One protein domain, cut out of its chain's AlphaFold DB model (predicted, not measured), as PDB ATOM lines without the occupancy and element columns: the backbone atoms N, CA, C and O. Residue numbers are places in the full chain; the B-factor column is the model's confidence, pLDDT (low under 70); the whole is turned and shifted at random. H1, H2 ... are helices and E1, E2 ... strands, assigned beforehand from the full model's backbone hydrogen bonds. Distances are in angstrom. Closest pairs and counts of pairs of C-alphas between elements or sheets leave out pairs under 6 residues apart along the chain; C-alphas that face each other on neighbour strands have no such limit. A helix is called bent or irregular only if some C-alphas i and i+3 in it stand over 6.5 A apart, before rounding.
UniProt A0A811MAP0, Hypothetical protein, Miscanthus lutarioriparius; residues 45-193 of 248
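Overview. This is residues 45 to 193 of the 248 residues of the protein "Hypothetical protein" of Miscanthus lutarioriparius (UniProt A0A811MAP0). This is an elongated helical body with a two-strand hairpin, E1 and E2, at one end, H1 and H3 packed on it, H2 and H4 in the middle, and H5, H6, H7 and H8 grouped at the other end. H4 reaches from H3 to H8, and after H8 residues 187 to 193 fold back toward the hairpin end. The printed part has 149 residues with two named strands, antiparallel in the order E1 - E2, then eight named helices, H1 to H8; the class is mostly helix. It is compact by its radius of gyration of the C-alphas, 16.8 A, and spans 53 by 30 by 23 A.

Along the chain. Find C-alpha 53 at (246.273, 305.536, 245.516), where E1 begins; it runs over residues 53 to 60, 18.7 A, and E2 returns over residues 65 to 72, 21.1 A. H1 begins at C-alpha 75, (248.166, 310.572, 244.496), and covers residues 75 to 93, 22.8 A; it has a kink of 69 degrees near residue 87 and is irregular, with C-alphas 89 and 92 9.5 A apart. Next come H2, residues 104 to 115, 16.5 A, H3, residues 122 to 127, and H4, residues 129 to 144, 22.4 A. H5, residues 150 to 161, 17.4 A, is irregular, with C-alphas 151 and 154 7.3 A apart. H6, residues 164 to 167, and H7, residues 169 to 174, lead to H8, residues 176 to 186, 15.6 A, which ends at C-alpha 186, (235.438, 331.145, 242.112).

Arrangement. In the hairpin of E1 and E2, look for N 55 and O 69 at 2.9 A and N 67 and O 57 at 3.0 A, both within hydrogen-bond range. The closest C-alphas of E1 and H1, Ala 55 and Ala 78, are 4.9 A apart; those of E2 and H3, Ile 69 and Ala 127, 6.2 A. H1 touches H3 at Val 81 and Val 126, C-alphas 5.8 A apart, at a shallow tilt of 15 degrees, opposite ways. With residues 84 to 91 alone H1 touches H2, about perpendicular at 75 degrees, Ala 88 and Arg 111 closest at 4.7 A between C-alphas. H4 touches H8 at a steep tilt of 57 degrees, with C-alphas 137 and 184 closest, 5.7 A. H7 and H8 form a helical hairpin; H5 and H6 meet only through their link. Every O i to N i+4 pair is within hydrogen-bond range in H2, H3, H4, H7 and H8, against 13 of 15 in H1 and 6 of 8 in H5; H6 is too short for such a pair.

Size, cuts and confidence. The C-alphas farthest apart, Ser 49 and Lys 173, are 53.9 A apart. The printed part has no cut, and no link is long. Residues 117 to 118 are under 70 in pLDDT.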
ATOM      1  N   THR A  45     248.633 306.432 250.499       92.75
ATOM      2  CA  THR A  45     249.319 305.137 250.372       92.75
ATOM      3  C   THR A  45     248.976 304.472 249.046       92.75
ATOM      4  O   THR A  45     247.971 304.815 248.428       92.75
ATOM      5  N   ARG A  46     249.804 303.535 248.576       91.94
ATOM      6  CA  ARG A  46     249.425 302.690 247.436       91.94
ATOM      7  C   ARG A  46     248.456 301.601 247.885       91.94
ATOM      8  O   ARG A  46     248.566 301.104 249.004       91.94
ATOM      9  N   GLY A  47     247.524 301.242 247.006       85.88
ATOM     10  CA  GLY A  47     246.621 300.116 247.213       85.88
ATOM     11  C   GLY A  47     247.376 298.778 247.288       85.88
ATOM     12  O   GLY A  47     248.507 298.697 246.804       85.88
ATOM     13  N   PRO A  48     246.758 297.723 247.853       79.19
ATOM     14  CA  PRO A  48     247.405 296.425 248.076       79.19
ATOM     15  C   PRO A  48     247.974 295.793 246.798       79.19
ATOM     16  O   PRO A  48     249.061 295.228 246.824       79.19
ATOM     17  N   SER A  49     247.268 295.951 245.676       80.44
ATOM     18  CA  SER A  49     247.674 295.436 244.359       80.44
ATOM     19  C   SER A  49     248.588 296.393 243.582       80.44
ATOM     20  O   SER A  49     249.064 296.057 242.508       80.44
ATOM     21  N   GLY A  50     248.839 297.601 244.099       77.06
ATOM     22  CA  GLY A  50     249.647 298.628 243.434       77.06
ATOM     23  C   GLY A  50     248.915 299.486 242.392       77.06
ATOM     24  O   GLY A  50     249.478 300.501 241.977       77.06
ATOM     25  N   ASP A  51     247.667 299.151 242.047       80.25
ATOM     26  CA  ASP A  51     246.885 299.751 240.945       80.25
ATOM     27  C   ASP A  51     246.184 301.078 241.277       80.25
ATOM     28  O   ASP A  51     245.330 301.561 240.536       80.25
ATOM     29  N   GLY A  52     246.529 301.707 242.398       89.88
ATOM     30  CA  GLY A  52     245.910 302.971 242.764       89.88
ATOM     31  C   GLY A  52     246.438 303.563 244.053       89.88
ATOM     32  O   GLY A  52     247.236 302.964 244.781       89.88
ATOM     33  N   TRP A  53     245.970 304.768 244.323       94.38
ATOM     34  CA  TRP A  53     246.273 305.536 245.516       94.38
ATOM     35  C   TRP A  53     245.076 305.523 246.452       94.38
ATOM     36  O   TRP A  53     243.934 305.634 246.020       94.38
ATOM     37  N   MET A  54     245.345 305.386 247.742       94.56
ATOM     38  CA  MET A  54     244.348 305.323 248.799       94.56
ATOM     39  C   MET A  54     244.597 306.459 249.784       94.56
ATOM     40  O   MET A  54     245.739 306.689 250.194       94.56
ATOM     41  N   ALA A  55     243.524 307.125 250.197       95.69
ATOM     42  CA  ALA A  55     243.529 308.065 251.307       95.69
ATOM     43  C   ALA A  55     243.258 307.305 252.612       95.69
ATOM     44  O   ALA A  55     242.256 306.603 252.728       95.69
ATOM     45  N   ARG A  56     244.146 307.419 253.597       93.31
ATOM     46  CA  ARG A  56     244.026 306.786 254.912       93.31
ATOM     47  C   ARG A  56     243.414 307.762 255.906       93.31
ATOM     48  O   ARG A  56     244.007 308.782 256.224       93.31
ATOM     49  N   VAL A  57     242.278 307.388 256.466       89.31
ATOM     50  CA  VAL A  57     241.597 308.083 257.554       89.31
ATOM     51  C   VAL A  57     241.990 307.392 258.855       89.31
ATOM     52  O   VAL A  57     241.651 306.230 259.065       89.31
ATOM     53  N   LEU A  58     242.769 308.072 259.700       75.31
ATOM     54  CA  LEU A  58     243.337 307.467 260.912       75.31
ATOM     55  C   LEU A  58     242.292 307.223 262.003       75.31
ATOM     56  O   LEU A  58     242.375 306.227 262.712       75.31
ATOM     57  N   VAL A  59     241.310 308.112 262.123       75.25
ATOM     58  CA  VAL A  59     240.210 307.978 263.079       75.25
ATOM     59  C   VAL A  59     238.935 308.352 262.347       75.25
ATOM     60  O   VAL A  59     238.714 309.531 262.079       75.25
ATOM     61  N   ASP A  60     238.141 307.350 261.980       79.31
ATOM     62  CA  ASP A  60     236.782 307.542 261.484       79.31
ATOM     63  C   ASP A  60     235.820 307.534 262.684       79.31
ATOM     64  O   ASP A  60     235.623 306.465 263.271       79.31
ATOM     65  N   PRO A  61     235.248 308.683 263.104       75.31
ATOM     66  CA  PRO A  61     234.347 308.736 264.254       75.31
ATOM     67  C   PRO A  61     233.112 307.848 264.080       75.31
ATOM     68  O   PRO A  61     232.583 307.361 265.071       75.31
ATOM     69  N   GLU A  62     232.687 307.600 262.837       74.88
ATOM     70  CA  GLU A  62     231.520 306.768 262.528       74.88
ATOM     71  C   GLU A  62     231.797 305.271 262.737       74.88
ATOM     72  O   GLU A  62     230.889 304.503 263.047       74.88
ATOM     73  N   ARG A  63     233.056 304.839 262.571       76.44
ATOM     74  CA  ARG A  63     233.465 303.422 262.647       76.44
ATOM     75  C   ARG A  63     234.379 303.092 263.825       76.44
ATOM     76  O   ARG A  63     234.743 301.930 263.998       76.44
ATOM     77  N   GLY A  64     234.836 304.098 264.567       79.06
ATOM     78  CA  GLY A  64     235.811 303.956 265.654       79.06
ATOM     79  C   GLY A  64     237.164 303.365 265.231       79.06
ATOM     80  O   GLY A  64     237.920 302.909 266.084       79.06
ATOM     81  N   SER A  65     237.477 303.322 263.932       82.06
ATOM     82  CA  SER A  65     238.641 302.609 263.387       82.06
ATOM     83  C   SER A  65     239.240 303.314 262.166       82.06
ATOM     84  O   SER A  65     238.672 304.271 261.637       82.06
ATOM     85  N   CYS A  66     240.424 302.870 261.728       85.50
ATOM     86  CA  CYS A  66     241.035 303.382 260.506       85.50
ATOM     87  C   CYS A  66     240.240 302.933 259.272       85.50
ATOM     88  O   CYS A  66     239.903 301.757 259.132       85.50
ATOM     89  N   ARG A  67     240.034 303.847 258.322       89.50
ATOM     90  CA  ARG A  67     239.393 303.572 257.027       89.50
ATOM     91  C   ARG A  67     240.316 303.983 255.888       89.50
ATOM     92  O   ARG A  67     241.062 304.952 256.000       89.50
ATOM     93  N   THR A  68     240.264 303.268 254.771       91.81
ATOM     94  CA  THR A  68     240.908 303.687 253.518       91.81
ATOM     95  C   THR A  68     239.857 304.022 252.471       91.81
ATOM     96  O   THR A  68     238.892 303.276 252.318       91.81
ATOM     97  N   ILE A  69     240.057 305.116 251.740       93.31
ATOM     98  CA  ILE A  69     239.177 305.592 250.667       93.31
ATOM     99  C   ILE A  69     239.938 305.505 249.340       93.31
ATOM    100  O   ILE A  69     241.108 305.890 249.286       93.31
ATOM    101  N   GLY A  70     239.294 304.996 248.292       90.69
ATOM    102  CA  GLY A  70     239.872 304.799 246.959       90.69
ATOM    103  C   GLY A  70     239.408 303.478 246.324       90.69
ATOM    104  O   GLY A  70     238.502 302.840 246.868       90.69
ATOM    105  N   PRO A  71     240.022 303.044 245.207       93.62
ATOM    106  CA  PRO A  71     241.274 303.551 244.634       93.62
ATOM    107  C   PRO A  71     241.121 304.833 243.805       93.62
ATOM    108  O   PRO A  71     240.146 305.023 243.087       93.62
ATOM    109  N   PHE A  72     242.144 305.684 243.860       93.25
ATOM    110  CA  PHE A  72     242.310 306.856 243.001       93.25
ATOM    111  C   PHE A  72     243.436 306.628 241.990       93.25
ATOM    112  O   PHE A  72     244.465 306.033 242.313       93.25
ATOM    113  N   SER A  73     243.278 307.148 240.773       90.75
ATOM    114  CA  SER A  73     244.291 307.037 239.712       90.75
ATOM    115  C   SER A  73     245.549 307.876 239.978       90.75
ATOM    116  O   SER A  73     246.624 307.580 239.457       90.75
ATOM    117  N   ASP A  74     245.437 308.904 240.818       90.62
ATOM    118  CA  ASP A  74     246.479 309.896 241.075       90.62
ATOM    119  C   ASP A  74     246.657 310.151 242.590       90.62
ATOM    120  O   ASP A  74     245.671 310.205 243.333       90.62
ATOM    121  N   PRO A  75     247.903 310.335 243.076       93.06
ATOM    122  CA  PRO A  75     248.166 310.572 244.496       93.06
ATOM    123  C   PRO A  75     247.612 311.905 245.011       93.06
ATOM    124  O   PRO A  75     247.332 312.011 246.203       93.06
ATOM    125  N   HIS A  76     247.450 312.925 244.163       93.06
ATOM    126  CA  HIS A  76     246.894 314.209 244.591       93.06
ATOM    127  C   HIS A  76     245.389 314.112 244.816       93.06
ATOM    128  O   HIS A  76     244.885 314.738 245.739       93.06
ATOM    129  N   ALA A  77     244.676 313.328 244.002       93.50
ATOM    130  CA  ALA A  77     243.265 313.040 244.232       93.50
ATOM    131  C   ALA A  77     243.078 312.369 245.602       93.50
ATOM    132  O   ALA A  77     242.268 312.827 246.405       93.50
ATOM    133  N   ALA A  78     243.915 311.375 245.926       95.56
ATOM    134  CA  ALA A  78     243.932 310.764 247.256       95.56
ATOM    135  C   ALA A  78     244.280 311.777 248.366       95.56
ATOM    136  O   ALA A  78     243.642 311.783 249.416       95.56
ATOM    137  N   ALA A  79     245.253 312.665 248.140       95.75
ATOM    138  CA  ALA A  79     245.629 313.702 249.104       95.75
ATOM    139  C   ALA A  79     244.500 314.717 249.349       95.75
ATOM    140  O   ALA A  79     244.246 315.091 250.489       95.75
ATOM    141  N   LEU A  80     243.787 315.131 248.298       96.19
ATOM    142  CA  LEU A  80     242.654 316.049 248.406       96.19
ATOM    143  C   LEU A  80     241.496 315.409 249.180       96.19
ATOM    144  O   LEU A  80     240.877 316.056 250.022       96.19
ATOM    145  N   VAL A  81     241.231 314.127 248.930       96.50
ATOM    146  CA  VAL A  81     240.241 313.353 249.686       96.50
ATOM    147  C   VAL A  81     240.638 313.243 251.153       96.50
ATOM    148  O   VAL A  81     239.820 313.533 252.023       96.50
ATOM    149  N   HIS A  82     241.898 312.906 251.439       96.06
ATOM    150  CA  HIS A  82     242.426 312.896 252.802       96.06
ATOM    151  C   HIS A  82     242.214 314.247 253.500       96.06
ATOM    152  O   HIS A  82     241.714 314.289 254.623       96.06
ATOM    153  N   ASP A  83     242.546 315.352 252.830       96.38
ATOM    154  CA  ASP A  83     242.410 316.698 253.382       96.38
ATOM    155  C   ASP A  83     240.954 317.053 253.693       96.38
ATOM    156  O   ASP A  83     240.668 317.569 254.774       96.38
ATOM    157  N   ARG A  84     240.024 316.729 252.784       96.81
ATOM    158  CA  ARG A  84     238.583 316.948 252.984       96.81
ATOM    159  C   ARG A  84     238.063 316.195 254.209       96.81
ATOM    160  O   ARG A  84     237.369 316.789 255.032       96.81
ATOM    161  N   VAL A  85     238.445 314.925 254.378       95.00
ATOM    162  CA  VAL A  85     238.068 314.142 255.570       95.00
ATOM    163  C   VAL A  85     238.708 314.712 256.832       95.00
ATOM    164  O   VAL A  85     238.029 314.880 257.843       95.00
ATOM    165  N   ALA A  86     239.999 315.051 256.784       93.94
ATOM    166  CA  ALA A  86     240.701 315.620 257.927       93.94
ATOM    167  C   ALA A  86     240.032 316.918 258.398       93.94
ATOM    168  O   ALA A  86     239.829 317.091 259.597       93.94
ATOM    169  N   ILE A  87     239.632 317.798 257.478       94.81
ATOM    170  CA  ILE A  87     238.908 319.036 257.797       94.81
ATOM    171  C   ILE A  87     237.529 318.732 258.391       94.81
ATOM    172  O   ILE A  87     237.170 319.317 259.411       94.81
ATOM    173  N   ALA A  88     236.771 317.799 257.811       93.38
ATOM    174  CA  ALA A  88     235.458 317.428 258.337       93.38
ATOM    175  C   ALA A  88     235.537 316.868 259.771       93.38
ATOM    176  O   ALA A  88     234.735 317.227 260.634       93.38
ATOM    177  N   TYR A  89     236.516 316.004 260.050       90.75
ATOM    178  CA  TYR A  89     236.617 315.286 261.326       90.75
ATOM    179  C   TYR A  89     237.389 316.053 262.405       90.75
ATOM    180  O   TYR A  89     237.029 315.995 263.583       90.75
ATOM    181  N   LEU A  90     238.440 316.783 262.030       89.88
ATOM    182  CA  LEU A  90     239.325 317.471 262.975       89.88
ATOM    183  C   LEU A  90     239.059 318.977 263.066       89.88
ATOM    184  O   LEU A  90     239.527 319.601 264.023       89.88
ATOM    185  N   GLY A  91     238.331 319.559 262.107       90.25
ATOM    186  CA  GLY A  91     238.098 321.000 262.027       90.25
ATOM    187  C   GLY A  91     239.418 321.769 261.992       90.25
ATOM    188  O   GLY A  91     240.324 321.434 261.232       90.25
ATOM    189  N   ASP A  92     239.565 322.744 262.884       89.12
ATOM    190  CA  ASP A  92     240.729 323.643 262.940       89.12
ATOM    191  C   ASP A  92     242.040 322.926 263.332       89.12
ATOM    192  O   ASP A  92     243.150 323.432 263.129       89.12
ATOM    193  N   ARG A  93     241.941 321.704 263.876       90.44
ATOM    194  CA  ARG A  93     243.107 320.855 264.172       90.44
ATOM    195  C   ARG A  93     243.619 320.099 262.948       90.44
ATOM    196  O   ARG A  93     244.678 319.478 263.031       90.44
ATOM    197  N   ALA A  94     242.904 320.143 261.824       92.12
ATOM    198  CA  ALA A  94     243.348 319.515 260.593       92.12
ATOM    199  C   ALA A  94     244.696 320.094 260.129       92.12
ATOM    200  O   ALA A  94     245.017 321.271 260.322       92.12
ATOM    201  N   ARG A  95     245.502 319.236 259.507       92.38
ATOM    202  CA  ARG A  95     246.763 319.598 258.851       92.38
ATOM    203  C   ARG A  95     246.704 319.083 257.413       92.38
ATOM    204  O   ARG A  95     247.251 318.018 257.134       92.38
ATOM    205  N   PRO A  96     245.952 319.769 256.533       94.44
ATOM    206  CA  PRO A  96     245.803 319.342 255.149       94.44
ATOM    207  C   PRO A  96     247.130 319.476 254.391       94.44
ATOM    208  O   PRO A  96     247.981 320.298 254.730       94.44
ATOM    209  N   ASN A  97     247.288 318.688 253.335       94.56
ATOM    210  CA  ASN A  97     248.369 318.782 252.362       94.56
ATOM    211  C   ASN A  97     248.278 320.075 251.521       94.56
ATOM    212  O   ASN A  97     249.310 320.639 251.136       94.56
ATOM    213  N   PHE A  98     247.058 320.564 251.260       94.88
ATOM    214  CA  PHE A  98     246.778 321.758 250.450       94.88
ATOM    215  C   PHE A  98     246.063 322.880 251.236       94.88
ATOM    216  O   PHE A  98     244.990 323.317 250.821       94.88
ATOM    217  N   PRO A  99     246.622 323.416 252.340       93.31
ATOM    218  CA  PRO A  99     245.953 324.430 253.164       93.31
ATOM    219  C   PRO A  99     245.496 325.659 252.366       93.31
ATOM    220  O   PRO A  99     244.400 326.161 252.584       93.31
ATOM    221  N   ALA A 100     246.287 326.102 251.384       93.31
ATOM    222  CA  ALA A 100     245.963 327.261 250.547       93.31
ATOM    223  C   ALA A 100     244.831 327.015 249.524       93.31
ATOM    224  O   ALA A 100     244.418 327.955 248.842       93.31
ATOM    225  N   ALA A 101     244.368 325.772 249.368       94.94
ATOM    226  CA  ALA A 101     243.313 325.420 248.422       94.94
ATOM    227  C   ALA A 101     241.903 325.498 249.026       94.94
ATOM    228  O   ALA A 101     240.939 325.649 248.276       94.94
ATOM    229  N   PHE A 102     241.782 325.407 250.356       95.12
ATOM    230  CA  PHE A 102     240.500 325.338 251.056       95.12
ATOM    231  C   PHE A 102     240.016 326.716 251.492       95.12
ATOM    232  O   PHE A 102     240.524 327.297 252.453       95.12
ATOM    233  N   HIS A 103     238.966 327.201 250.837       93.25
ATOM    234  CA  HIS A 103     238.276 328.410 251.269       93.25
ATOM    235  C   HIS A 103     237.535 328.171 252.602       93.25
ATOM    236  O   HIS A 103     237.013 327.068 252.802       93.25
ATOM    237  N   PRO A 104     237.400 329.173 253.496       92.62
ATOM    238  CA  PRO A 104     236.630 329.034 254.740       92.62
ATOM    239  C   PRO A 104     235.215 328.454 254.561       92.62
ATOM    240  O   PRO A 104     234.742 327.690 255.400       92.62
ATOM    241  N   ILE A 105     234.557 328.751 253.436       95.00
ATOM    242  CA  ILE A 105     233.227 328.213 253.101       95.00
ATOM    243  C   ILE A 105     233.236 326.710 252.801       95.00
ATOM    244  O   ILE A 105     232.308 326.016 253.210       95.00
ATOM    245  N   GLU A 106     234.289 326.180 252.171       96.25
ATOM    246  CA  GLU A 106     234.442 324.734 251.964       96.25
ATOM    247  C   GLU A 106     234.717 324.031 253.294       96.25
ATOM    248  O   GLU A 106     234.132 322.991 253.587       96.25
ATOM    249  N   GLN A 107     235.553 324.629 254.146       95.06
ATOM    250  CA  GLN A 107     235.813 324.094 255.483       95.06
ATOM    251  C   GLN A 107     234.532 324.059 256.324       95.06
ATOM    252  O   GLN A 107     234.270 323.087 257.034       95.06
ATOM    253  N   ARG A 108     233.690 325.097 256.221       93.94
ATOM    254  CA  ARG A 108     232.378 325.119 256.875       93.94
ATOM    255  C   ARG A 108     231.438 324.062 256.303       93.94
ATOM    256  O   ARG A 108     230.830 323.342 257.088       93.94
ATOM    257  N   PHE A 109     231.368 323.920 254.980       95.25
ATOM    258  CA  PHE A 109     230.596 322.866 254.318       95.25
ATOM    259  C   PHE A 109     230.979 321.468 254.825       95.25
ATOM    260  O   PHE A 109     230.109 320.712 255.247       95.25
ATOM    261  N   LEU A 110     232.276 321.156 254.866       94.88
ATOM    262  CA  LEU A 110     232.790 319.869 255.342       94.88
ATOM    263  C   LEU A 110     232.424 319.592 256.808       94.88
ATOM    264  O   LEU A 110     232.036 318.473 257.142       94.88
ATOM    265  N   ARG A 111     232.491 320.611 257.676       91.81
ATOM    266  CA  ARG A 111     232.041 320.499 259.075       91.81
ATOM    267  C   ARG A 111     230.536 320.236 259.170       91.81
ATOM    268  O   ARG A 111     230.126 319.334 259.892       91.81
ATOM    269  N   LEU A 112     229.727 320.944 258.381       91.00
ATOM    270  CA  LEU A 112     228.274 320.739 258.326       91.00
ATOM    271  C   LEU A 112     227.897 319.345 257.805       91.00
ATOM    272  O   LEU A 112     226.907 318.774 258.260       91.00
ATOM    273  N   CYS A 113     228.667 318.782 256.867       90.38
ATOM    274  CA  CYS A 113     228.454 317.409 256.409       90.38
ATOM    275  C   CYS A 113     228.593 316.397 257.550       90.38
ATOM    276  O   CYS A 113     227.829 315.441 257.579       90.38
ATOM    277  N   ARG A 114     229.508 316.631 258.497       85.38
ATOM    278  CA  ARG A 114     229.662 315.790 259.687       85.38
ATOM    279  C   ARG A 114     228.572 316.035 260.736       85.38
ATOM    280  O   ARG A 114     228.081 315.083 261.324       85.38
ATOM    281  N   GLU A 115     228.221 317.294 261.002       82.38
ATOM    282  CA  GLU A 115     227.249 317.663 262.051       82.38
ATOM    283  C   GLU A 115     225.848 317.078 261.803       82.38
ATOM    284  O   GLU A 115     225.075 316.894 262.741       82.38
ATOM    285  N   ARG A 116     225.513 316.743 260.552       75.62
ATOM    286  CA  ARG A 116     224.294 315.996 260.209       75.62
ATOM    287  C   ARG A 116     224.482 314.504 260.478       75.62
ATOM    288  O   ARG A 116     224.535 313.692 259.553       75.62
ATOM    289  N   GLU A 117     224.601 314.181 261.760       58.44
ATOM    290  CA  GLU A 117     224.893 312.850 262.283       58.44
ATOM    291  C   GLU A 117     223.961 311.790 261.662       58.44
ATOM    292  O   GLU A 117     222.735 311.916 261.680       58.44
ATOM    293  N   GLY A 118     224.555 310.778 261.019       63.31
ATOM    294  CA  GLY A 118     223.849 309.658 260.386       63.31
ATOM    295  C   GLY A 118     223.232 309.918 259.002       63.31
ATOM    296  O   GLY A 118     222.785 308.968 258.365       63.31
ATOM    297  N   GLN A 119     223.214 311.158 258.494       78.81
ATOM    298  CA  GLN A 119     222.645 311.457 257.166       78.81
ATOM    299  C   GLN A 119     223.677 311.452 256.033       78.81
ATOM    300  O   GLN A 119     223.310 311.301 254.865       78.81
ATOM    301  N   ILE A 120     224.951 311.696 256.345       85.25
ATOM    302  CA  ILE A 120     226.013 311.847 255.349       85.25
ATOM    303  C   ILE A 120     227.254 311.098 255.835       85.25
ATOM    304  O   ILE A 120     227.944 311.589 256.716       85.25
ATOM    305  N   ASP A 121     227.579 309.966 255.201       89.69
ATOM    306  CA  ASP A 121     228.919 309.369 255.309       89.69
ATOM    307  C   ASP A 121     229.892 310.288 254.554       89.69
ATOM    308  O   ASP A 121     229.902 310.340 253.317       89.69
ATOM    309  N   VAL A 122     230.687 311.056 255.305       91.31
ATOM    310  CA  VAL A 122     231.651 312.011 254.738       91.31
ATOM    311  C   VAL A 122     232.667 311.293 253.859       91.31
ATOM    312  O   VAL A 122     232.995 311.787 252.781       91.31
ATOM    313  N   CYS A 123     233.149 310.128 254.290       92.56
ATOM    314  CA  CYS A 123     234.134 309.354 253.547       92.56
ATOM    315  C   CYS A 123     233.566 308.873 252.205       92.56
ATOM    316  O   CYS A 123     234.272 308.935 251.201       92.56
ATOM    317  N   ALA A 124     232.305 308.432 252.164       92.12
ATOM    318  CA  ALA A 124     231.626 308.075 250.917       92.12
ATOM    319  C   ALA A 124     231.398 309.302 250.024       92.12
ATOM    320  O   ALA A 124     231.637 309.238 248.820       92.12
ATOM    321  N   LEU A 125     231.008 310.435 250.616       93.62
ATOM    322  CA  LEU A 125     230.796 311.684 249.889       93.62
ATOM    323  C   LEU A 125     232.059 312.158 249.169       93.62
ATOM    324  O   LEU A 125     231.986 312.545 248.008       93.62
ATOM    325  N   VAL A 126     233.211 312.150 249.840       94.38
ATOM    326  CA  VAL A 126     234.463 312.624 249.234       94.38
ATOM    327  C   VAL A 126     235.104 311.595 248.301       94.38
ATOM    328  O   VAL A 126     235.950 311.972 247.493       94.38
ATOM    329  N   ALA A 127     234.729 310.315 248.409       93.94
ATOM    330  CA  ALA A 127     235.224 309.253 247.537       93.94
ATOM    331  C   ALA A 127     234.766 309.434 246.086       93.94
ATOM    332  O   ALA A 127     235.491 309.041 245.174       93.94
ATOM    333  N   ASP A 128     233.593 310.037 245.887       94.12
ATOM    334  CA  ASP A 128     233.039 310.381 244.582       94.12
ATOM    335  C   ASP A 128     233.206 311.891 244.323       94.12
ATOM    336  O   ASP A 128     232.461 312.714 244.872       94.12
ATOM    337  N   PRO A 129     234.165 312.297 243.466       90.44
ATOM    338  CA  PRO A 129     234.368 313.701 243.142       90.44
ATOM    339  C   PRO A 129     233.136 314.350 242.504       90.44
ATOM    340  O   PRO A 129     232.864 315.514 242.772       90.44
ATOM    341  N   GLY A 130     232.375 313.626 241.679       93.00
ATOM    342  CA  GLY A 130     231.178 314.169 241.038       93.00
ATOM    343  C   GLY A 130     230.099 314.495 242.066       93.00
ATOM    344  O   GLY A 130     229.561 315.605 242.080       93.00
ATOM    345  N   MET A 131     229.842 313.557 242.981       94.06
ATOM    346  CA  MET A 131     228.873 313.740 244.061       94.06
ATOM    347  C   MET A 131     229.285 314.858 245.025       94.06
ATOM    348  O   MET A 131     228.445 315.682 245.404       94.06
ATOM    349  N   TYR A 132     230.568 314.921 245.399       95.44
ATOM    350  CA  TYR A 132     231.092 315.989 246.249       95.44
ATOM    351  C   TYR A 132     230.900 317.365 245.611       95.44
ATOM    352  O   TYR A 132     230.312 318.256 246.228       95.44
ATOM    353  N   GLU A 133     231.371 317.546 244.374       95.25
ATOM    354  CA  GLU A 133     231.341 318.845 243.695       95.25
ATOM    355  C   GLU A 133     229.895 319.307 243.454       95.25
ATOM    356  O   GLU A 133     229.588 320.481 243.652       95.25
ATOM    357  N   ALA A 134     228.976 318.392 243.124       95.50
ATOM    358  CA  ALA A 134     227.555 318.709 242.967       95.50
ATOM    359  C   ALA A 134     226.901 319.172 244.284       95.50
ATOM    360  O   ALA A 134     226.159 320.166 244.309       95.50
ATOM    361  N   ARG A 135     227.191 318.487 245.399       95.69
ATOM    362  CA  ARG A 135     226.680 318.869 246.725       95.69
ATOM    363  C   ARG A 135     227.270 320.189 247.202       95.69
ATOM    364  O   ARG A 135     226.525 321.043 247.682       95.69
ATOM    365  N   TYR A 136     228.572 320.382 247.025       96.94
ATOM    366  CA  TYR A 136     229.236 321.624 247.399       96.94
ATOM    367  C   TYR A 136     228.733 322.810 246.561       96.94
ATOM    368  O   TYR A 136     228.402 323.855 247.116       96.94
ATOM    369  N   ALA A 137     228.539 322.637 245.250       97.19
ATOM    370  CA  ALA A 137     227.943 323.668 244.399       97.19
ATOM    371  C   ALA A 137     226.518 324.039 244.846       97.19
ATOM    372  O   ALA A 137     226.168 325.216 244.897       97.19
ATOM    373  N   THR A 138     225.696 323.052 245.213       96.81
ATOM    374  CA  THR A 138     224.354 323.295 245.772       96.81
ATOM    375  C   THR A 138     224.417 324.101 247.071       96.81
ATOM    376  O   THR A 138     223.642 325.044 247.256       96.81
ATOM    377  N   PHE A 139     225.363 323.776 247.952       96.19
ATOM    378  CA  PHE A 139     225.600 324.536 249.176       96.19
ATOM    379  C   PHE A 139     225.989 325.990 248.878       96.19
ATOM    380  O   PHE A 139     225.369 326.902 249.417       96.19
ATOM    381  N   LEU A 140     226.935 326.224 247.965       97.12
ATOM    382  CA  LEU A 140     227.374 327.572 247.581       97.12
ATOM    383  C   LEU A 140     226.232 328.425 247.015       97.12
ATOM    384  O   LEU A 140     226.048 329.564 247.443       97.12
ATOM    385  N   ARG A 141     225.416 327.866 246.112       97.06
ATOM    386  CA  ARG A 141     224.222 328.559 245.596       97.06
ATOM    387  C   ARG A 141     223.251 328.914 246.719       97.06
ATOM    388  O   ARG A 141     222.719 330.018 246.752       97.06
ATOM    389  N   SER A 142     223.056 327.999 247.667       94.94
ATOM    390  CA  SER A 142     222.189 328.238 248.824       94.94
ATOM    391  C   SER A 142     222.713 329.373 249.704       94.94
ATOM    392  O   SER A 142     221.921 330.200 250.143       94.94
ATOM    393  N   VAL A 143     224.034 329.450 249.917       95.00
ATOM    394  CA  VAL A 143     224.676 330.531 250.683       95.00
ATOM    395  C   VAL A 143     224.457 331.889 250.016       95.00
ATOM    396  O   VAL A 143     224.067 332.839 250.694       95.00
ATOM    397  N   LEU A 144     224.646 331.980 248.696       93.75
ATOM    398  CA  LEU A 144     224.449 333.233 247.961       93.75
ATOM    399  C   LEU A 144     222.990 333.721 248.034       93.75
ATOM    400  O   LEU A 144     222.745 334.922 248.130       93.75
ATOM    401  N   ARG A 145     222.028 332.788 248.061       93.69
ATOM    402  CA  ARG A 145     220.580 333.058 248.144       93.69
ATOM    403  C   ARG A 145     220.058 333.374 249.550       93.69
ATOM    404  O   ARG A 145     218.865 333.647 249.699       93.69
ATOM    405  N   LEU A 146     220.884 333.307 250.598       92.44
ATOM    406  CA  LEU A 146     220.417 333.602 251.955       92.44
ATOM    407  C   LEU A 146     219.931 335.055 252.056       92.44
ATOM    408  O   LEU A 146     220.617 335.982 251.636       92.44
ATOM    409  N   LYS A 147     218.777 335.263 252.704       88.00
ATOM    410  CA  LYS A 147     218.260 336.613 253.009       88.00
ATOM    411  C   LYS A 147     219.137 337.362 254.016       88.00
ATOM    412  O   LYS A 147     219.181 338.586 254.017       88.00
ATOM    413  N   GLN A 148     219.803 336.618 254.896       89.00
ATOM    414  CA  GLN A 148     220.771 337.121 255.863       89.00
ATOM    415  C   GLN A 148     221.987 336.198 255.829       89.00
ATOM    416  O   GLN A 148     221.874 335.013 256.136       89.00
ATOM    417  N   TRP A 149     223.148 336.730 255.446       88.75
ATOM    418  CA  TRP A 149     224.346 335.909 255.226       88.75
ATOM    419  C   TRP A 149     225.023 335.422 256.512       88.75
ATOM    420  O   TRP A 149     225.825 334.496 256.445       88.75
ATOM    421  N   GLY A 150     224.713 336.005 257.676       91.88
ATOM    422  CA  GLY A 150     225.264 335.567 258.964       91.88
ATOM    423  C   GLY A 150     226.794 335.463 258.939       91.88
ATOM    424  O   GLY A 150     227.477 336.424 258.581       91.88
ATOM    425  N   GLU A 151     227.320 334.278 259.264       89.75
ATOM    426  CA  GLU A 151     228.762 333.981 259.243       89.75
ATOM    427  C   GLU A 151     229.412 334.121 257.851       89.75
ATOM    428  O   GLU A 151     230.612 334.365 257.754       89.75
ATOM    429  N   PHE A 152     228.633 334.051 256.767       93.69
ATOM    430  CA  PHE A 152     229.127 334.206 255.395       93.69
ATOM    431  C   PHE A 152     229.174 335.662 254.924       93.69
ATOM    432  O   PHE A 152     229.643 335.921 253.819       93.69
ATOM    433  N   LYS A 153     228.723 336.634 255.733       92.75
ATOM    434  CA  LYS A 153     228.656 338.045 255.317       92.75
ATOM    435  C   LYS A 153     229.999 338.566 254.800       92.75
ATOM    436  O   LYS A 153     230.025 339.193 253.748       92.75
ATOM    437  N   GLY A 154     231.096 338.293 255.510       90.94
ATOM    438  CA  GLY A 154     232.432 338.745 255.102       90.94
ATOM    439  C   GLY A 154     232.843 338.197 253.734       90.94
ATOM    440  O   GLY A 154     233.293 338.953 252.882       90.94
ATOM    441  N   LEU A 155     232.583 336.911 253.496       92.62
ATOM    442  CA  LEU A 155     232.861 336.245 252.225       92.62
ATOM    443  C   LEU A 155     232.047 336.836 251.075       92.62
ATOM    444  O   LEU A 155     232.583 337.086 250.000       92.62
ATOM    445  N   ILE A 156     230.750 337.061 251.290       93.00
ATOM    446  CA  ILE A 156     229.889 337.612 250.241       93.00
ATOM    447  C   ILE A 156     230.292 339.053 249.911       93.00
ATOM    448  O   ILE A 156     230.330 339.432 248.743       93.00
ATOM    449  N   VAL A 157     230.660 339.840 250.922       91.56
ATOM    450  CA  VAL A 157     231.190 341.192 250.720       91.56
ATOM    451  C   VAL A 157     232.507 341.159 249.939       91.56
ATOM    452  O   VAL A 157     232.655 341.919 248.987       91.56
ATOM    453  N   GLU A 158     233.441 340.267 250.279       90.69
ATOM    454  CA  GLU A 158     234.691 340.091 249.525       90.69
ATOM    455  C   GLU A 158     234.418 339.735 248.055       90.69
ATOM    456  O   GLU A 158     235.011 340.326 247.153       90.69
ATOM    457  N   PHE A 159     233.478 338.818 247.809       91.56
ATOM    458  CA  PHE A 159     233.073 338.423 246.463       91.56
ATOM    459  C   PHE A 159     232.565 339.619 245.643       91.56
ATOM    460  O   PHE A 159     233.067 339.856 244.548       91.56
ATOM    461  N   PHE A 160     231.630 340.409 246.180       90.12
ATOM    462  CA  PHE A 160     231.036 341.533 245.446       90.12
ATOM    463  C   PHE A 160     231.904 342.787 245.372       90.12
ATOM    464  O   PHE A 160     231.716 343.575 244.451       90.12
ATOM    465  N   ILE A 161     232.808 343.014 246.326       89.31
ATOM    466  CA  ILE A 161     233.624 344.235 246.367       89.31
ATOM    467  C   ILE A 161     235.014 343.956 245.811       89.31
ATOM    468  O   ILE A 161     235.404 344.507 244.785       89.31
ATOM    469  N   SER A 162     235.772 343.092 246.483       89.50
ATOM    470  CA  SER A 162     237.185 342.876 246.172       89.50
ATOM    471  C   SER A 162     237.385 342.116 244.868       89.50
ATOM    472  O   SER A 162     238.417 342.284 244.225       89.50
ATOM    473  N   ARG A 163     236.403 341.299 244.471       89.44
ATOM    474  CA  ARG A 163     236.497 340.440 243.286       89.44
ATOM    475  C   ARG A 163     235.502 340.806 242.184       89.44
ATOM    476  O   ARG A 163     235.344 340.039 241.240       89.44
ATOM    477  N   ALA A 164     234.884 341.989 242.250       88.25
ATOM    478  CA  ALA A 164     233.925 342.469 241.249       88.25
ATOM    479  C   ALA A 164     234.481 342.415 239.816       88.25
ATOM    480  O   ALA A 164     233.819 341.925 238.902       88.25
ATOM    481  N   SER A 165     235.730 342.852 239.637       89.75
ATOM    482  CA  SER A 165     236.411 342.842 238.338       89.75
ATOM    483  C   SER A 165     236.655 341.431 237.799       89.75
ATOM    484  O   SER A 165     236.646 341.232 236.589       89.75
ATOM    485  N   GLU A 166     236.842 340.442 238.677       91.50
ATOM    486  CA  GLU A 166     236.969 339.033 238.291       91.50
ATOM    487  C   GLU A 166     235.612 338.411 237.933       91.50
ATOM    488  O   GLU A 166     235.566 337.446 237.168       91.50
ATOM    489  N   ILE A 167     234.510 338.925 238.487       91.00
ATOM    490  CA  ILE A 167     233.156 338.453 238.170       91.00
ATOM    491  C   ILE A 167     232.766 338.893 236.758       91.00
ATOM    492  O   ILE A 167     232.292 338.057 235.996       91.00
ATOM    493  N   GLY A 168     233.017 340.156 236.408       89.81
ATOM    494  CA  GLY A 168     232.623 340.753 235.130       89.81
ATOM    495  C   GLY A 168     231.318 341.547 235.230       89.81
ATOM    496  O   GLY A 168     230.351 341.122 235.868       89.81
ATOM    497  N   ASP A 169     231.297 342.728 234.607       90.38
ATOM    498  CA  ASP A 169     230.177 343.677 234.679       90.38
ATOM    499  C   ASP A 169     228.875 343.110 234.108       90.38
ATOM    500  O   ASP A 169     227.790 343.436 234.585       90.38
ATOM    501  N   ASP A 170     228.970 342.281 233.074       92.00
ATOM    502  CA  ASP A 170     227.846 341.587 232.453       92.00
ATOM    503  C   ASP A 170     227.195 340.608 233.437       92.00
ATOM    504  O   ASP A 170     225.986 340.669 233.662       92.00
ATOM    505  N   ILE A 171     228.002 339.783 234.109       91.75
ATOM    506  CA  ILE A 171     227.520 338.815 235.098       91.75
ATOM    507  C   ILE A 171     226.919 339.528 236.315       91.75
ATOM    508  O   ILE A 171     225.882 339.099 236.826       91.75
ATOM    509  N   LEU A 172     227.529 340.629 236.768       91.12
ATOM    510  CA  LEU A 172     227.002 341.433 237.876       91.12
ATOM    511  C   LEU A 172     225.665 342.103 237.532       91.12
ATOM    512  O   LEU A 172     224.790 342.176 238.393       91.12
ATOM    513  N   LYS A 173     225.498 342.579 236.292       90.62
ATOM    514  CA  LYS A 173     224.254 343.211 235.823       90.62
ATOM    515  C   LYS A 173     223.132 342.201 235.620       90.62
ATOM    516  O   LYS A 173     221.999 342.481 235.997       90.62
ATOM    517  N   GLU A 174     223.431 341.057 235.012       92.00
ATOM    518  CA  GLU A 174     222.433 340.015 234.769       92.00
ATOM    519  C   GLU A 174     222.019 339.301 236.062       92.00
ATOM    520  O   GLU A 174     220.842 339.001 236.265       92.00
ATOM    521  N   GLY A 175     222.977 339.042 236.956       90.56
ATOM    522  CA  GLY A 175     222.726 338.356 238.215       90.56
ATOM    523  C   GLY A 175     222.281 336.898 238.028       90.56
ATOM    524  O   GLY A 175     222.741 336.180 237.136       90.56
ATOM    525  N   GLY A 176     221.399 336.444 238.924       92.00
ATOM    526  CA  GLY A 176     220.728 335.145 238.828       92.00
ATOM    527  C   GLY A 176     221.674 333.947 238.691       92.00
ATOM    528  O   GLY A 176     222.690 333.845 239.380       92.00
ATOM    529  N   GLU A 177     221.334 333.024 237.789       93.62
ATOM    530  CA  GLU A 177     222.068 331.766 237.603       93.62
ATOM    531  C   GLU A 177     223.512 331.964 237.128       93.62
ATOM    532  O   GLU A 177     224.390 331.193 237.519       93.62
ATOM    533  N   LYS A 178     223.791 333.002 236.324       94.00
ATOM    534  CA  LYS A 178     225.159 333.297 235.870       94.00
ATOM    535  C   LYS A 178     226.041 333.733 237.032       94.00
ATOM    536  O   LYS A 178     227.156 333.232 237.181       94.00
ATOM    537  N   LEU A 179     225.524 334.614 237.886       94.62
ATOM    538  CA  LEU A 179     226.229 335.055 239.084       94.62
ATOM    539  C   LEU A 179     226.457 333.895 240.057       94.62
ATOM    540  O   LEU A 179     227.548 333.746 240.602       94.62
ATOM    541  N   GLU A 180     225.458 333.031 240.229       95.81
ATOM    542  CA  GLU A 180     225.586 331.809 241.022       95.81
ATOM    543  C   GLU A 180     226.643 330.852 240.463       95.81
ATOM    544  O   GLU A 180     227.452 330.318 241.221       95.81
ATOM    545  N   ALA A 181     226.661 330.630 239.147       95.31
ATOM    546  CA  ALA A 181     227.664 329.797 238.496       95.31
ATOM    547  C   ALA A 181     229.071 330.373 238.693       95.31
ATOM    548  O   ALA A 181     229.988 329.630 239.049       95.31
ATOM    549  N   ARG A 182     229.222 331.696 238.561       95.44
ATOM    550  CA  ARG A 182     230.493 332.390 238.788       95.44
ATOM    551  C   ARG A 182     230.941 332.300 240.246       95.44
ATOM    552  O   ARG A 182     232.107 332.028 240.519       95.44
ATOM    553  N   PHE A 183     230.010 332.434 241.190       96.25
ATOM    554  CA  PHE A 183     230.278 332.234 242.612       96.25
ATOM    555  C   PHE A 183     230.760 330.807 242.904       96.25
ATOM    556  O   PHE A 183     231.753 330.634 243.613       96.25
ATOM    557  N   VAL A 184     230.110 329.790 242.327       96.56
ATOM    558  CA  VAL A 184     230.525 328.382 242.454       96.56
ATOM    559  C   VAL A 184     231.926 328.161 241.884       96.56
ATOM    560  O   VAL A 184     232.763 327.546 242.542       96.56
ATOM    561  N   GLU A 185     232.195 328.676 240.686       94.88
ATOM    562  CA  GLU A 185     233.493 328.563 240.019       94.88
ATOM    563  C   GLU A 185     234.619 329.174 240.867       94.88
ATOM    564  O   GLU A 185     235.625 328.519 241.137       94.88
ATOM    565  N   MET A 186     234.424 330.401 241.358       93.81
ATOM    566  CA  MET A 186     235.438 331.145 242.112       93.81
ATOM    567  C   MET A 186     235.732 330.567 243.503       93.81
ATOM    568  O   MET A 186     236.790 330.863 244.066       93.81
ATOM    569  N   HIS A 187     234.820 329.756 244.047       94.81
ATOM    570  CA  HIS A 187     234.959 329.079 245.342       94.81
ATOM    571  C   HIS A 187     235.233 327.579 245.212       94.81
ATOM    572  O   HIS A 187     235.243 326.858 246.220       94.81
ATOM    573  N   ARG A 188     235.476 327.096 243.988       94.25
ATOM    574  CA  ARG A 188     235.918 325.727 243.753       94.25
ATOM    575  C   ARG A 188     237.311 325.520 244.342       94.25
ATOM    576  O   ARG A 188     238.175 326.396 244.272       94.25
ATOM    577  N   ASN A 189     237.539 324.345 244.926       95.00
ATOM    578  CA  ASN A 189     238.821 324.021 245.535       95.00
ATOM    579  C   ASN A 189     239.939 324.063 244.485       95.00
ATOM    580  O   ASN A 189     239.910 323.315 243.510       95.00
ATOM    581  N   LYS A 190     240.955 324.900 244.697       93.25
ATOM    582  CA  LYS A 190     242.019 325.120 243.704       93.25
ATOM    583  C   LYS A 190     242.881 323.880 243.455       93.25
ATOM    584  O   LYS A 190     243.491 323.765 242.399       93.25
ATOM    585  N   ALA A 191     242.913 322.923 244.383       93.38
ATOM    586  CA  ALA A 191     243.672 321.688 244.213       93.38
ATOM    587  C   ALA A 191     243.071 320.750 243.151       93.38
ATOM    588  O   ALA A 191     243.741 319.800 242.749       93.38
ATOM    589  N   VAL A 192     241.853 321.002 242.655       92.19
ATOM    590  CA  VAL A 192     241.318 320.258 241.502       92.19
ATOM    591  C   VAL A 192     241.998 320.669 240.192       92.19
ATOM    592  O   VAL A 192     242.111 319.851 239.281       92.19
ATOM    593  N   ASP A 193     242.518 321.899 240.113       92.81
ATOM    594  CA  ASP A 193     243.211 322.417 238.938       92.81
ATOM    595  C   ASP A 193     244.654 321.863 238.863       92.81
ATOM    596  O   ASP A 193     245.470 322.088 239.769       92.81
TER     597      ASP A 193